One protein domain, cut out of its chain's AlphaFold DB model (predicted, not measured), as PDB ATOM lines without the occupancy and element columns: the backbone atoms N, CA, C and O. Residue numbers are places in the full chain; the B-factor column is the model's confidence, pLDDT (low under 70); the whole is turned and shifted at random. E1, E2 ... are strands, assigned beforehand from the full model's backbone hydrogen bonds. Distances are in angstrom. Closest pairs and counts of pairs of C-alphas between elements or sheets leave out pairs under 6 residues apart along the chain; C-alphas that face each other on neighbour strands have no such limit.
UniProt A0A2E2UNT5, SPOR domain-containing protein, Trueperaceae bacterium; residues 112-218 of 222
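Overview. This is residues 112 to 218 of the 222 residues of the protein "SPOR domain-containing protein" of Trueperaceae bacterium (UniProt A0A2E2UNT5). Three antiparallel sheets are stacked face to face like slabs in a row, with E1 E11 E10 E9 in the middle, E2 E3 E4 E5 over one of its faces and E6 E7 E8 over the other. A long strandless stretch, residues 154 to 169, runs along one side of the stack from the E2 E3 E4 E5 sheet to the E6 E7 E8 sheet. The printed part has 107 residues, with eleven named strands, E1 to E11 in order along the chain, and no named helix, and its class is all strand. The whole is compact, with a radius of gyration of the C-alphas of 14.1 A, yet elongated in outline, spanning 46 by 27 by 21 A.

Along the chain. E1, residues 112 to 115, begins at C-alpha 112, at (210.102, 173.292, 152.391). E2, residues 119 to 125, is 17.9 A long from first to last C-alpha; E3, residues 129 to 136, is 22.2 A and E4, residues 139 to 146, is 22.5 A. E5, residues 149 to 153, ends at C-alpha 153, at (196.052, 165.182, 153.289). After the long link come E6, residues 170 to 175, 15.7 A; E7, residues 178 to 185, 21.9 A; and E8, residues 188 to 194, 18.2 A. E9, residues 196 to 200, and E10, residues 204 to 208, are shorter. E11, residues 212 to 218, is 19.0 A long and ends at C-alpha 218, at (212.153, 178.580, 138.566).

Arrangement. E1 is an edge strand of the sheet E1 E11 E10 E9 and is antiparallel to E11, with N 113 and O 213 2.8 A apart, within hydrogen-bond range. In the same sheet N 207 of E10 and O 214 of E11 are 2.9 A apart, and N 196 of E9 and O 208 of E10 are 2.8 A apart. E9 E10 E11 form a meander, each strand the antiparallel neighbour of the one before; E2 E3 E4 E5 and E6 E7 E8 are meanders too. In the hairpin E2 and E3, N 123 and O 131 are 2.9 A apart; in the hairpin E3 and E4, N 132 and O 143 are 2.8 A apart; in the hairpin E4 and E5, N 144 and O 151 are 2.8 A apart. In the hairpin E6 and E7, N 173 and O 180 are 3.0 A apart, and in the hairpin E7 and E8, N 183 and O 190 are 2.8 A apart. The three sheets make a stack of sheets, face to face in turn. Between E1 E11 E10 E9 and E2 E3 E4 E5 the facing parts are 10.8 A centre to centre, and the strands stand at 24 degrees; the closest C-alphas of E1 and E5 are those of Gly 113 and Trp 150, 5.8 A. E4 and E11 are only just apart, their closest C-alphas 8.3 A from each other. Between E1 E11 E10 E9 and E6 E7 E8 the facing parts are 10.5 A centre to centre, and the strands stand at 11 degrees; the closest C-alphas of E7 and E9 are those of Pro 179 and Leu 196, 5.4 A. The sheet E6 E7 E8 is strongly twisted, its C-alphas up to 5.7 A off its best plane.

Size, cuts and confidence. The two C-alphas farthest apart, those of Asp 138 and Glu 187, are 48.1 A from each other. The printed part has no cut. The link E5 to E6, with 16 residues, is long, and the other links are tight. The mean pLDDT of the printed part is 90.5; residues 156 to 166, in the long link, are under 70.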
ATOM      1  N   VAL A 112     210.034 174.558 151.653       97.69
ATOM      2  CA  VAL A 112     210.102 173.292 152.391       97.69
ATOM      3  C   VAL A 112     208.706 172.682 152.422       97.69
ATOM      4  O   VAL A 112     207.789 173.284 152.972       97.69
ATOM      5  N   GLY A 113     208.560 171.477 151.876       97.62
ATOM      6  CA  GLY A 113     207.321 170.714 151.979       97.62
ATOM      7  C   GLY A 113     207.150 170.111 153.364       97.62
ATOM      8  O   GLY A 113     206.133 170.317 154.023       97.62
ATOM      9  N   PHE A 114     208.163 169.374 153.821       97.62
ATOM     10  CA  PHE A 114     208.213 168.821 155.172       97.62
ATOM     11  C   PHE A 114     209.641 168.436 155.571       97.62
ATOM     12  O   PHE A 114     210.455 168.064 154.726       97.62
ATOM     13  N   PHE A 115     209.929 168.484 156.872       97.31
ATOM     14  CA  PHE A 115     211.130 167.875 157.446       97.31
ATOM     15  C   PHE A 115     210.952 166.366 157.524       97.31
ATOM     16  O   PHE A 115     209.885 165.895 157.927       97.31
ATOM     17  N   LYS A 116     211.984 165.610 157.151       96.44
ATOM     18  CA  LYS A 116     211.900 164.153 157.071       96.44
ATOM     19  C   LYS A 116     211.731 163.551 158.472       96.44
ATOM     20  O   LYS A 116     212.629 163.697 159.303       96.44
ATOM     21  N   PRO A 117     210.610 162.865 158.765       96.38
ATOM     22  CA  PRO A 117     210.501 162.060 159.973       96.38
ATOM     23  C   PRO A 117     211.320 160.768 159.822       96.38
ATOM     24  O   PRO A 117     211.870 160.476 158.761       96.38
ATOM     25  N   ASN A 118     211.343 159.940 160.866       93.62
ATOM     26  CA  ASN A 118     212.024 158.640 160.820       93.62
ATOM     27  C   ASN A 118     211.423 157.671 159.785       93.62
ATOM     28  O   ASN A 118     212.122 156.774 159.323       93.62
ATOM     29  N   SER A 119     210.137 157.826 159.445       95.81
ATOM     30  CA  SER A 119     209.421 156.977 158.488       95.81
ATOM     31  C   SER A 119     208.672 157.844 157.478       95.81
ATOM     32  O   SER A 119     207.724 158.561 157.813       95.81
ATOM     33  N   TRP A 120     209.133 157.802 156.230       96.69
ATOM     34  CA  TRP A 120     208.490 158.445 155.092       96.69
ATOM     35  C   TRP A 120     208.800 157.675 153.807       96.69
ATOM     36  O   TRP A 120     209.826 157.003 153.704       96.69
ATOM     37  N   SER A 121     207.917 157.776 152.818       95.19
ATOM     38  CA  SER A 121     208.117 157.157 151.505       95.19
ATOM     39  C   SER A 121     207.315 157.876 150.428       95.19
ATOM     40  O   SER A 121     206.245 158.423 150.696       95.19
ATOM     41  N   ILE A 122     207.794 157.837 149.186       94.25
ATOM     42  CA  ILE A 122     206.990 158.234 148.025       94.25
ATOM     43  C   ILE A 122     205.958 157.130 147.780       94.25
ATOM     44  O   ILE A 122     206.331 155.972 147.619       94.25
ATOM     45  N   VAL A 123     204.674 157.485 147.766       92.75
ATOM     46  CA  VAL A 123     203.565 156.550 147.479       92.75
ATOM     47  C   VAL A 123     202.914 156.807 146.123       92.75
ATOM     48  O   VAL A 123     202.185 155.964 145.612       92.75
ATOM     49  N   TYR A 124     203.177 157.968 145.520       90.31
ATOM     50  CA  TYR A 124     202.738 158.296 144.169       90.31
ATOM     51  C   TYR A 124     203.672 159.330 143.540       90.31
ATOM     52  O   TYR A 124     204.033 160.310 144.187       90.31
ATOM     53  N   ALA A 125     204.026 159.133 142.271       90.81
ATOM     54  CA  ALA A 125     204.772 160.090 141.458       90.81
ATOM     55  C   ALA A 125     204.254 160.025 140.014       90.81
ATOM     56  O   ALA A 125     204.615 159.128 139.250       90.81
ATOM     57  N   GLY A 126     203.369 160.958 139.665       88.00
ATOM     58  CA  GLY A 126     202.795 161.083 138.323       88.00
ATOM     59  C   GLY A 126     203.149 162.416 137.670       88.00
ATOM     60  O   GLY A 126     203.865 163.227 138.241       88.00
ATOM     61  N   ASN A 127     202.610 162.692 136.484       85.38
ATOM     62  CA  ASN A 127     202.985 163.893 135.715       85.38
ATOM     63  C   ASN A 127     202.654 165.236 136.381       85.38
ATOM     64  O   ASN A 127     203.248 166.254 136.039       85.38
ATOM     65  N   THR A 128     201.669 165.268 137.277       87.38
ATOM     66  CA  THR A 128     201.142 166.517 137.851       87.38
ATOM     67  C   THR A 128     201.318 166.620 139.358       87.38
ATOM     68  O   THR A 128     201.152 167.706 139.909       87.38
ATOM     69  N   ALA A 129     201.644 165.512 140.025       91.69
ATOM     70  CA  ALA A 129     201.791 165.488 141.466       91.69
ATOM     71  C   ALA A 129     202.744 164.391 141.941       91.69
ATOM     72  O   ALA A 129     202.868 163.332 141.318       91.69
ATOM     73  N   ILE A 130     203.334 164.642 143.106       93.38
ATOM     74  CA  ILE A 130     204.059 163.665 143.916       93.38
ATOM     75  C   ILE A 130     203.444 163.637 145.314       93.38
ATOM     76  O   ILE A 130     203.116 164.683 145.879       93.38
ATOM     77  N   VAL A 131     203.256 162.438 145.866       94.44
ATOM     78  CA  VAL A 131     202.693 162.235 147.203       94.44
ATOM     79  C   VAL A 131     203.630 161.392 148.043       94.44
ATOM     80  O   VAL A 131     204.093 160.323 147.637       94.44
ATOM     81  N   PHE A 132     203.851 161.880 149.252       95.44
ATOM     82  CA  PHE A 132     204.643 161.259 150.289       95.44
ATOM     83  C   PHE A 132     203.714 160.763 151.386       95.44
ATOM     84  O   PHE A 132     202.844 161.504 151.841       95.44
ATOM     85  N   GLN A 133     203.908 159.533 151.839       95.06
ATOM     86  CA  GLN A 133     203.414 159.105 153.138       95.06
ATOM     87  C   GLN A 133     204.435 159.527 154.191       95.06
ATOM     88  O   GLN A 133     205.633 159.312 154.013       95.06
ATOM     89  N   VAL A 134     203.959 160.117 155.281       95.56
ATOM     90  CA  VAL A 134     204.773 160.514 156.431       95.56
ATOM     91  C   VAL A 134     204.165 159.929 157.697       95.56
ATOM     92  O   VAL A 134     202.945 159.953 157.880       95.56
ATOM     93  N   GLU A 135     205.005 159.395 158.574       94.19
ATOM     94  CA  GLU A 135     204.584 158.873 159.871       94.19
ATOM     95  C   GLU A 135     205.269 159.668 160.985       94.19
ATOM     96  O   GLU A 135     206.497 159.762 161.054       94.19
ATOM     97  N   ILE A 136     204.458 160.282 161.845       91.31
ATOM     98  CA  ILE A 136     204.911 161.089 162.978       91.31
ATOM     99  C   ILE A 136     204.260 160.510 164.231       91.31
ATOM    100  O   ILE A 136     203.042 160.593 164.408       91.31
ATOM    101  N   PHE A 137     205.079 159.914 165.102       89.56
ATOM    102  CA  PHE A 137     204.597 159.033 166.172       89.56
ATOM    103  C   PHE A 137     203.707 157.924 165.578       89.56
ATOM    104  O   PHE A 137     204.070 157.339 164.563       89.56
ATOM    105  N   ASP A 138     202.534 157.673 166.157       88.88
ATOM    106  CA  ASP A 138     201.582 156.665 165.677       88.88
ATOM    107  C   ASP A 138     200.571 157.219 164.652       88.88
ATOM    108  O   ASP A 138     199.538 156.604 164.386       88.88
ATOM    109  N   HIS A 139     200.836 158.401 164.082       90.31
ATOM    110  CA  HIS A 139     199.951 159.040 163.109       90.31
ATOM    111  C   HIS A 139     200.552 158.985 161.710       90.31
ATOM    112  O   HIS A 139     201.642 159.501 161.459       90.31
ATOM    113  N   ARG A 140     199.784 158.414 160.780       91.69
ATOM    114  CA  ARG A 140     200.075 158.436 159.348       91.69
ATOM    115  C   ARG A 140     199.352 159.603 158.682       91.69
ATOM    116  O   ARG A 140     198.152 159.785 158.880       91.69
ATOM    117  N   GLY A 141     200.078 160.354 157.862       93.06
ATOM    118  CA  GLY A 141     199.540 161.404 157.003       93.06
ATOM    119  C   GLY A 141     200.155 161.353 155.611       93.06
ATOM    120  O   GLY A 141     201.108 160.614 155.362       93.06
ATOM    121  N   PHE A 142     199.610 162.154 154.699       94.81
ATOM    122  CA  PHE A 142     200.124 162.271 153.341       94.81
ATOM    123  C   PHE A 142     200.442 163.726 153.021       94.81
ATOM    124  O   PHE A 142     199.620 164.607 153.268       94.81
ATOM    125  N   VAL A 143     201.612 163.978 152.449       96.38
ATOM    126  CA  VAL A 143     202.008 165.294 151.947       96.38
ATOM    127  C   VAL A 143     202.059 165.219 150.428       96.38
ATOM    128  O   VAL A 143     202.772 164.399 149.864       96.38
ATOM    129  N   GLU A 144     201.268 166.046 149.759       95.75
ATOM    130  CA  GLU A 144     201.138 166.092 148.304       95.75
ATOM    131  C   GLU A 144     201.704 167.414 147.787       95.75
ATOM    132  O   GLU A 144     201.324 168.473 148.281       95.75
ATOM    133  N   TYR A 145     202.560 167.363 146.767       96.25
ATOM    134  CA  TYR A 145     202.867 168.529 145.946       96.25
ATOM    135  C   TYR A 145     202.076 168.442 144.648       96.25
ATOM    136  O   TYR A 145     202.240 167.494 143.882       96.25
ATOM    137  N   ASN A 146     201.217 169.425 144.400       93.69
ATOM    138  CA  ASN A 146     200.388 169.506 143.200       93.69
ATOM    139  C   ASN A 146     200.129 170.981 142.877       93.69
ATOM    140  O   ASN A 146     200.029 171.804 143.785       93.69
ATOM    141  N   ASN A 147     200.026 171.326 141.592       90.06
ATOM    142  CA  ASN A 147     199.732 172.685 141.125       90.06
ATOM    143  C   ASN A 147     200.643 173.770 141.733       90.06
ATOM    144  O   ASN A 147     200.227 174.911 141.915       90.06
ATOM    145  N   GLY A 148     201.898 173.421 142.028       92.25
ATOM    146  CA  GLY A 148     202.879 174.367 142.544       92.25
ATOM    147  C   GLY A 148     202.812 174.628 144.053       92.25
ATOM    148  O   GLY A 148     203.426 175.598 144.495       92.25
ATOM    149  N   THR A 149     202.060 173.827 144.816       96.12
ATOM    150  CA  THR A 149     201.868 174.015 146.262       96.12
ATOM    151  C   THR A 149     201.871 172.698 147.035       96.12
ATOM    152  O   THR A 149     201.423 171.664 146.533       96.12
ATOM    153  N   TRP A 150     202.322 172.758 148.289       97.44
ATOM    154  CA  TRP A 150     202.262 171.650 149.241       97.44
ATOM    155  C   TRP A 150     200.894 171.557 149.931       97.44
ATOM    156  O   TRP A 150     200.302 172.557 150.342       97.44
ATOM    157  N   HIS A 151     200.392 170.335 150.104       95.62
ATOM    158  CA  HIS A 151     199.128 170.047 150.772       95.62
ATOM    159  C   HIS A 151     199.267 168.871 151.738       95.62
ATOM    160  O   HIS A 151     199.652 167.773 151.341       95.62
ATOM    161  N   LEU A 152     198.855 169.064 152.992       94.31
ATOM    162  CA  LEU A 152     198.645 167.962 153.928       94.31
ATOM    163  C   LEU A 152     197.275 167.316 153.667       94.31
ATOM    164  O   LEU A 152     196.245 167.992 153.619       94.31
ATOM    165  N   ARG A 153     197.250 165.994 153.509       89.06
ATOM    166  CA  ARG A 153     196.052 165.182 153.289       89.06
ATOM    167  C   ARG A 153     195.932 164.140 154.402       89.06
ATOM    168  O   ARG A 153     196.856 163.377 154.659       89.06
ATOM    169  N   MET A 154     194.747 164.066 155.001       79.62
ATOM    170  CA  MET A 154     194.399 163.092 156.050       79.62
ATOM    171  C   MET A 154     193.595 161.898 155.501       79.62
ATOM    172  O   MET A 154     192.807 161.294 156.223       79.62
ATOM    173  N   LYS A 155     193.703 161.596 154.198       73.38
ATOM    174  CA  LYS A 155     192.963 160.480 153.583       73.38
ATOM    175  C   LYS A 155     193.550 159.140 154.033       73.38
ATOM    176  O   LYS A 155     194.739 159.064 154.301       73.38
ATOM    177  N   SER A 156     192.718 158.100 154.099       63.88
ATOM    178  CA  SER A 156     193.127 156.775 154.580       63.88
ATOM    179  C   SER A 156     193.963 155.983 153.573       63.88
ATOM    180  O   SER A 156     194.786 155.183 153.998       63.88
ATOM    181  N   GLU A 157     193.785 156.206 152.266       67.12
ATOM    182  CA  GLU A 157     194.504 155.475 151.215       67.12
ATOM    183  C   GLU A 157     194.746 156.352 149.977       67.12
ATOM    184  O   GLU A 157     193.892 157.156 149.585       67.12
ATOM    185  N   TYR A 158     195.919 156.183 149.363       68.06
ATOM    186  CA  TYR A 158     196.252 156.682 148.030       68.06
ATOM    187  C   TYR A 158     196.341 155.461 147.115       68.06
ATOM    188  O   TYR A 158     197.037 154.501 147.439       68.06
ATOM    189  N   GLN A 159     195.600 155.458 146.011       63.31
ATOM    190  CA  GLN A 159     195.621 154.329 145.091       63.31
ATOM    191  C   GLN A 159     196.819 154.486 144.152       63.31
ATOM    192  O   GLN A 159     196.939 155.514 143.484       63.31
ATOM    193  N   GLU A 160     197.709 153.490 144.139       58.16
ATOM    194  CA  GLU A 160     198.862 153.439 143.240       58.16
ATOM    195  C   GLU A 160     198.376 153.561 141.791       58.16
ATOM    196  O   GLU A 160     197.717 152.669 141.254       58.16
ATOM    197  N   LEU A 161     198.676 154.689 141.157       56.06
ATOM    198  CA  LEU A 161     198.516 154.852 139.721       56.06
ATOM    199  C   LEU A 161     199.903 154.906 139.099       56.06
ATOM    200  O   LEU A 161     200.794 155.604 139.583       56.06
ATOM    201  N   LEU A 162     200.051 154.096 138.053       54.91
ATOM    202  CA  LEU A 162     201.280 153.848 137.315       54.91
ATOM    203  C   LEU A 162     202.027 155.148 137.009       54.91
ATOM    204  O   LEU A 162     201.457 156.107 136.486       54.91
ATOM    205  N   SER A 163     203.317 155.124 137.342       56.38
ATOM    206  CA  SER A 163     204.275 156.189 137.086       56.38
ATOM    207  C   SER A 163     204.343 156.499 135.594       56.38
ATOM    208  O   SER A 163     204.516 155.613 134.756       56.38
ATOM    209  N   SER A 164     204.228 157.777 135.272       61.97
ATOM    210  CA  SER A 164     204.730 158.334 134.027       61.97
ATOM    211  C   SER A 164     205.943 159.182 134.385       61.97
ATOM    212  O   SER A 164     205.881 159.958 135.342       61.97
ATOM    213  N   GLU A 165     207.050 158.998 133.661       64.06
ATOM    214  CA  GLU A 165     208.266 159.766 133.918       64.06
ATOM    215  C   GLU A 165     207.960 161.268 133.817       64.06
ATOM    216  O   GLU A 165     207.367 161.707 132.824       64.06
ATOM    217  N   PRO A 166     208.328 162.064 134.833       63.78
ATOM    218  CA  PRO A 166     208.133 163.500 134.778       63.78
ATOM    219  C   PRO A 166     208.865 164.103 133.573       63.78
ATOM    220  O   PRO A 166     210.059 163.901 133.367       63.78
ATOM    221  N   LEU A 167     208.139 164.884 132.773       70.25
ATOM    222  CA  LEU A 167     208.695 165.663 131.671       70.25
ATOM    223  C   LEU A 167     209.065 167.047 132.206       70.25
ATOM    224  O   LEU A 167     208.201 167.826 132.612       70.25
ATOM    225  N   GLY A 168     210.355 167.364 132.232       79.88
ATOM    226  CA  GLY A 168     210.825 168.682 132.639       79.88
ATOM    227  C   GLY A 168     212.311 168.877 132.366       79.88
ATOM    228  O   GLY A 168     213.024 167.905 132.129       79.88
ATOM    229  N   PRO A 169     212.793 170.128 132.397       93.69
ATOM    230  CA  PRO A 169     214.165 170.474 132.035       93.69
ATOM    231  C   PRO A 169     215.191 170.119 133.122       93.69
ATOM    232  O   PRO A 169     216.340 170.547 133.025       93.69
ATOM    233  N   PHE A 170     214.779 169.408 134.174       96.44
ATOM    234  CA  PHE A 170     215.590 169.168 135.356       96.44
ATOM    235  C   PHE A 170     216.393 167.883 135.239       96.44
ATOM    236  O   PHE A 170     215.912 166.869 134.745       96.44
ATOM    237  N   PHE A 171     217.619 167.923 135.739       96.75
ATOM    238  CA  PHE A 171     218.483 166.755 135.828       96.75
ATOM    239  C   PHE A 171     219.421 166.895 137.023       96.75
ATOM    240  O   PHE A 171     219.655 167.989 137.534       96.75
ATOM    241  N   GLN A 172     219.979 165.777 137.470       96.94
ATOM    242  CA  GLN A 172     220.908 165.744 138.592       96.94
ATOM    243  C   GLN A 172     222.342 165.522 138.116       96.94
ATOM    244  O   GLN A 172     222.591 164.741 137.197       96.94
ATOM    245  N   LYS A 173     223.294 166.157 138.800       96.50
ATOM    246  CA  LYS A 173     224.712 165.784 138.773       96.50
ATOM    247  C   LYS A 173     225.254 165.703 140.199       96.50
ATOM    248  O   LYS A 173     224.620 166.175 141.140       96.50
ATOM    249  N   LEU A 174     226.428 165.101 140.340       95.69
ATOM    250  CA  LEU A 174     227.218 165.175 141.564       95.69
ATOM    251  C   LEU A 174     228.267 166.279 141.404       95.69
ATOM    252  O   LEU A 174     228.945 166.327 140.379       95.69
ATOM    253  N   ILE A 175     228.393 167.139 142.411       93.06
ATOM    254  CA  ILE A 175     229.481 168.111 142.562       93.06
ATOM    255  C   ILE A 175     230.203 167.750 143.857       93.06
ATOM    256  O   ILE A 175     229.596 167.828 144.924       93.06
ATOM    257  N   GLU A 176     231.456 167.295 143.759       92.38
ATOM    258  CA  GLU A 176     232.220 166.742 144.894       92.38
ATOM    259  C   GLU A 176     231.400 165.724 145.713       92.38
ATOM    260  O   GLU A 176     231.169 165.892 146.911       92.38
ATOM    261  N   ASP A 177     230.867 164.704 145.028       92.62
ATOM    262  CA  ASP A 177     230.011 163.642 145.585       92.62
ATOM    263  C   ASP A 177     228.688 164.105 146.225       92.62
ATOM    264  O   ASP A 177     227.943 163.295 146.782       92.62
ATOM    265  N   LYS A 178     228.333 165.390 146.108       94.19
ATOM    266  CA  LYS A 178     227.065 165.928 146.612       94.19
ATOM    267  C   LYS A 178     226.066 166.119 145.479       94.19
ATOM    268  O   LYS A 178     226.402 166.750 144.475       94.19
ATOM    269  N   PRO A 179     224.829 165.616 145.618       96.94
ATOM    270  CA  PRO A 179     223.825 165.770 144.582       96.94
ATOM    271  C   PRO A 179     223.378 167.230 144.478       96.94
ATOM    272  O   PRO A 179     223.148 167.917 145.480       96.94
ATOM    273  N   LEU A 180     223.293 167.698 143.238       97.69
ATOM    274  CA  LEU A 180     222.836 169.027 142.871       97.69
ATOM    275  C   LEU A 180     221.927 168.907 141.650       97.69
ATOM    276  O   LEU A 180     222.268 168.260 140.653       97.69
ATOM    277  N   VAL A 181     220.764 169.537 141.739       98.06
ATOM    278  CA  VAL A 181     219.779 169.591 140.667       98.06
ATOM    279  C   VAL A 181     220.007 170.829 139.823       98.06
ATOM    280  O   VAL A 181     220.117 171.948 140.328       98.06
ATOM    281  N   PHE A 182     220.029 170.604 138.518       97.69
ATOM    282  CA  PHE A 182     220.183 171.600 137.478       97.69
ATOM    283  C   PHE A 182     218.917 171.680 136.634       97.69
ATOM    284  O   PHE A 182     218.137 170.730 136.586       97.69
ATOM    285  N   ALA A 183     218.752 172.790 135.923       96.88
ATOM    286  CA  ALA A 183     217.748 172.950 134.886       96.88
ATOM    287  C   ALA A 183     218.369 173.438 133.577       96.88
ATOM    288  O   ALA A 183     219.296 174.250 133.577       96.88
ATOM    289  N   HIS A 184     217.821 172.963 132.460       94.94
ATOM    290  CA  HIS A 184     218.016 173.567 131.148       94.94
ATOM    291  C   HIS A 184     217.118 174.798 131.003       94.94
ATOM    292  O   HIS A 184     215.898 174.685 130.883       94.94
ATOM    293  N   LEU A 185     217.738 175.971 131.009       90.81
ATOM    294  CA  LEU A 185     217.113 177.270 130.787       90.81
ATOM    295  C   LEU A 185     217.498 177.808 129.402       90.81
ATOM    296  O   LEU A 185     218.366 177.260 128.719       90.81
ATOM    297  N   SER A 186     216.851 178.892 128.978       87.44
ATOM    298  CA  SER A 186     217.113 179.523 127.677       87.44
ATOM    299  C   SER A 186     218.549 180.031 127.513       87.44
ATOM    300  O   SER A 186     219.103 179.996 126.418       87.44
ATOM    301  N   GLU A 187     219.155 180.474 128.608       85.69
ATOM    302  CA  GLU A 187     220.513 180.998 128.712       85.69
ATOM    303  C   GLU A 187     221.562 179.905 128.962       85.69
ATOM    304  O   GLU A 187     222.759 180.189 128.973       85.69
ATOM    305  N   GLY A 188     221.127 178.656 129.156       89.69
ATOM    306  CA  GLY A 188     221.998 177.512 129.388       89.69
ATOM    307  C   GLY A 188     221.592 176.678 130.598       89.69
ATOM    308  O   GLY A 188     220.441 176.647 131.019       89.69
ATOM    309  N   VAL A 189     222.555 175.943 131.144       92.62
ATOM    310  CA  VAL A 189     222.351 175.095 132.322       92.62
ATOM    311  C   VAL A 189     222.555 175.916 133.591       92.62
ATOM    312  O   VAL A 189     223.550 176.625 133.701       92.62
ATOM    313  N   SER A 190     221.653 175.767 134.560       94.31
ATOM    314  CA  SER A 190     221.744 176.450 135.853       94.31
ATOM    315  C   SER A 190     221.511 175.499 137.017       94.31
ATOM    316  O   SER A 190     220.567 174.710 136.986       94.31
ATOM    317  N   ALA A 191     222.355 175.575 138.042       96.38
ATOM    318  CA  ALA A 191     222.137 174.935 139.331       96.38
ATOM    319  C   ALA A 191     220.934 175.579 140.030       96.38
ATOM    320  O   ALA A 191     220.932 176.778 140.307       96.38
ATOM    321  N   VAL A 192     219.925 174.766 140.334       96.31
ATOM    322  CA  VAL A 192     218.660 175.222 140.921       96.31
ATOM    323  C   VAL A 192     218.612 174.882 142.401       96.31
ATOM    324  O   VAL A 192     218.389 175.769 143.219       96.31
ATOM    325  N   CYS A 193     218.855 173.618 142.767       96.38
ATOM    326  CA  CYS A 193     218.699 173.188 144.153       96.38
ATOM    327  C   CYS A 193     219.642 172.076 144.590       96.38
ATOM    328  O   CYS A 193     219.805 171.101 143.858       96.38
ATOM    329  N   PRO A 194     220.227 172.180 145.795       97.06
ATOM    330  CA  PRO A 194     220.989 171.086 146.378       97.06
ATOM    331  C   PRO A 194     220.061 169.928 146.758       97.06
ATOM    332  O   PRO A 194     218.933 170.160 147.188       97.06
ATOM    333  N   GLY A 195     220.551 168.697 146.627       97.25
ATOM    334  CA  GLY A 195     219.810 167.498 147.012       97.25
ATOM    335  C   GLY A 195     219.601 166.498 145.879       97.25
ATOM    336  O   GLY A 195     219.947 166.743 144.723       97.25
ATOM    337  N   LEU A 196     219.049 165.344 146.248       97.81
ATOM    338  CA  LEU A 196     218.680 164.261 145.341       97.81
ATOM    339  C   LEU A 196     217.357 164.603 144.645       97.81
ATOM    340  O   LEU A 196     216.360 164.859 145.314       97.81
ATOM    341  N   LEU A 197     217.327 164.567 143.315       97.56
ATOM    342  CA  LEU A 197     216.115 164.772 142.528       97.56
ATOM    343  C   LEU A 197     215.154 163.592 142.715       97.56
ATOM    344  O   LEU A 197     215.463 162.470 142.320       97.56
ATOM    345  N   LEU A 198     213.979 163.856 143.286       96.19
ATOM    346  CA  LEU A 198     212.929 162.854 143.485       96.19
ATOM    347  C   LEU A 198     211.869 162.902 142.383       96.19
ATOM    348  O   LEU A 198     211.330 161.869 141.992       96.19
ATOM    349  N   TRP A 199     211.536 164.107 141.915       95.81
ATOM    350  CA  TRP A 199     210.485 164.350 140.924       95.81
ATOM    351  C   TRP A 199     210.596 165.764 140.347       95.81
ATOM    352  O   TRP A 199     211.227 166.626 140.954       95.81
ATOM    353  N   HIS A 200     209.978 166.038 139.198       96.00
ATOM    354  CA  HIS A 200     209.921 167.393 138.648       96.00
ATOM    355  C   HIS A 200     208.739 167.624 137.695       96.00
ATOM    356  O   HIS A 200     208.085 166.700 137.230       96.00
ATOM    357  N   THR A 201     208.489 168.888 137.373       93.81
ATOM    358  CA  THR A 201     207.614 169.352 136.287       93.81
ATOM    359  C   THR A 201     208.419 170.214 135.315       93.81
ATOM    360  O   THR A 201     209.644 170.287 135.392       93.81
ATOM    361  N   GLN A 202     207.735 170.936 134.425       92.12
ATOM    362  CA  GLN A 202     208.350 171.918 133.536       92.12
ATOM    363  C   GLN A 202     209.123 173.030 134.268       92.12
ATOM    364  O   GLN A 202     210.078 173.562 133.711       92.12
ATOM    365  N   ASN A 203     208.714 173.417 135.480       94.25
ATOM    366  CA  ASN A 203     209.299 174.565 136.186       94.25
ATOM    367  C   ASN A 203     209.635 174.309 137.657       94.25
ATOM    368  O   ASN A 203     210.117 175.225 138.315       94.25
ATOM    369  N   THR A 204     209.372 173.113 138.185       96.56
ATOM    370  CA  THR A 204     209.651 172.770 139.581       96.56
ATOM    371  C   THR A 204     210.424 171.462 139.665       96.56
ATOM    372  O   THR A 204     209.999 170.483 139.068       96.56
ATOM    373  N   ALA A 205     211.478 171.413 140.474       97.62
ATOM    374  CA  ALA A 205     212.059 170.170 140.975       97.62
ATOM    375  C   ALA A 205     211.654 169.924 142.431       97.62
ATOM    376  O   ALA A 205     211.555 170.864 143.216       97.62
ATOM    377  N   ILE A 206     211.445 168.664 142.794       97.94
ATOM    378  CA  ILE A 206     211.250 168.205 144.169       97.94
ATOM    379  C   ILE A 206     212.476 167.392 144.548       97.94
ATOM    380  O   ILE A 206     212.818 166.422 143.864       97.94
ATOM    381  N   VAL A 207     213.144 167.810 145.618       98.31
ATOM    382  CA  VAL A 207     214.435 167.263 146.032       98.31
ATOM    383  C   VAL A 207     214.403 166.788 147.479       98.31
ATOM    384  O   VAL A 207     213.714 167.376 148.311       98.31
ATOM    385  N   ASP A 208     215.163 165.737 147.770       98.06
ATOM    386  CA  ASP A 208     215.605 165.417 149.127       98.06
ATOM    387  C   ASP A 208     216.904 166.185 149.397       98.06
ATOM    388  O   ASP A 208     217.943 165.873 148.807       98.06
ATOM    389  N   ASP A 209     216.848 167.200 150.260       95.50
ATOM    390  CA  ASP A 209     218.001 168.048 150.588       95.50
ATOM    391  C   ASP A 209     218.883 167.491 151.722       95.50
ATOM    392  O   ASP A 209     219.900 168.094 152.070       95.50
ATOM    393  N   GLY A 210     218.523 166.328 152.273       94.88
ATOM    394  CA  GLY A 210     219.178 165.700 153.416       94.88
ATOM    395  C   GLY A 210     218.337 165.738 154.691       94.88
ATOM    396  O   GLY A 210     218.210 164.694 155.332       94.88
ATOM    397  N   ASP A 211     217.693 166.863 155.003       94.88
ATOM    398  CA  ASP A 211     216.898 167.059 156.230       94.88
ATOM    399  C   ASP A 211     215.397 167.226 155.933       94.88
ATOM    400  O   ASP A 211     214.535 166.947 156.773       94.88
ATOM    401  N   ALA A 212     215.069 167.655 154.720       97.62
ATOM    402  CA  ALA A 212     213.735 167.998 154.281       97.62
ATOM    403  C   ALA A 212     213.488 167.594 152.823       97.62
ATOM    404  O   ALA A 212     214.399 167.373 152.024       97.62
ATOM    405  N   ILE A 213     212.204 167.532 152.478       98.44
ATOM    406  CA  ILE A 213     211.761 167.513 151.090       98.44
ATOM    407  C   ILE A 213     211.420 168.942 150.684       98.44
ATOM    408  O   ILE A 213     210.609 169.607 151.336       98.44
ATOM    409  N   VAL A 214     212.041 169.414 149.606       98.44
ATOM    410  CA  VAL A 214     211.988 170.815 149.173       98.44
ATOM    411  C   VAL A 214     211.516 170.899 147.728       98.44
ATOM    412  O   VAL A 214     211.958 170.133 146.873       98.44
ATOM    413  N   SER A 215     210.626 171.847 147.442       98.19
ATOM    414  CA  SER A 215     210.274 172.238 146.079       98.19
ATOM    415  C   SER A 215     211.100 173.431 145.641       98.19
ATOM    416  O   SER A 215     211.208 174.412 146.372       98.19
ATOM    417  N   CYS A 216     211.624 173.364 144.426       97.94
ATOM    418  CA  CYS A 216     212.475 174.373 143.828       97.94
ATOM    419  C   CYS A 216     211.912 174.788 142.484       97.94
ATOM    420  O   CYS A 216     212.034 174.062 141.494       97.94
ATOM    421  N   ARG A 217     211.260 175.945 142.469       96.88
ATOM    422  CA  ARG A 217     210.562 176.488 141.314       96.88
ATOM    423  C   ARG A 217     211.392 177.581 140.663       96.88
ATOM    424  O   ARG A 217     211.839 178.505 141.331       96.88
ATOM    425  N   ILE A 218     211.545 177.506 139.348       95.94
ATOM    426  CA  ILE A 218     212.153 178.580 138.566       95.94
ATOM    427  C   ILE A 218     211.097 179.661 138.331       95.94
ATOM    428  O   ILE A 218     210.035 179.391 137.763       95.94
TER     429      ILE A 218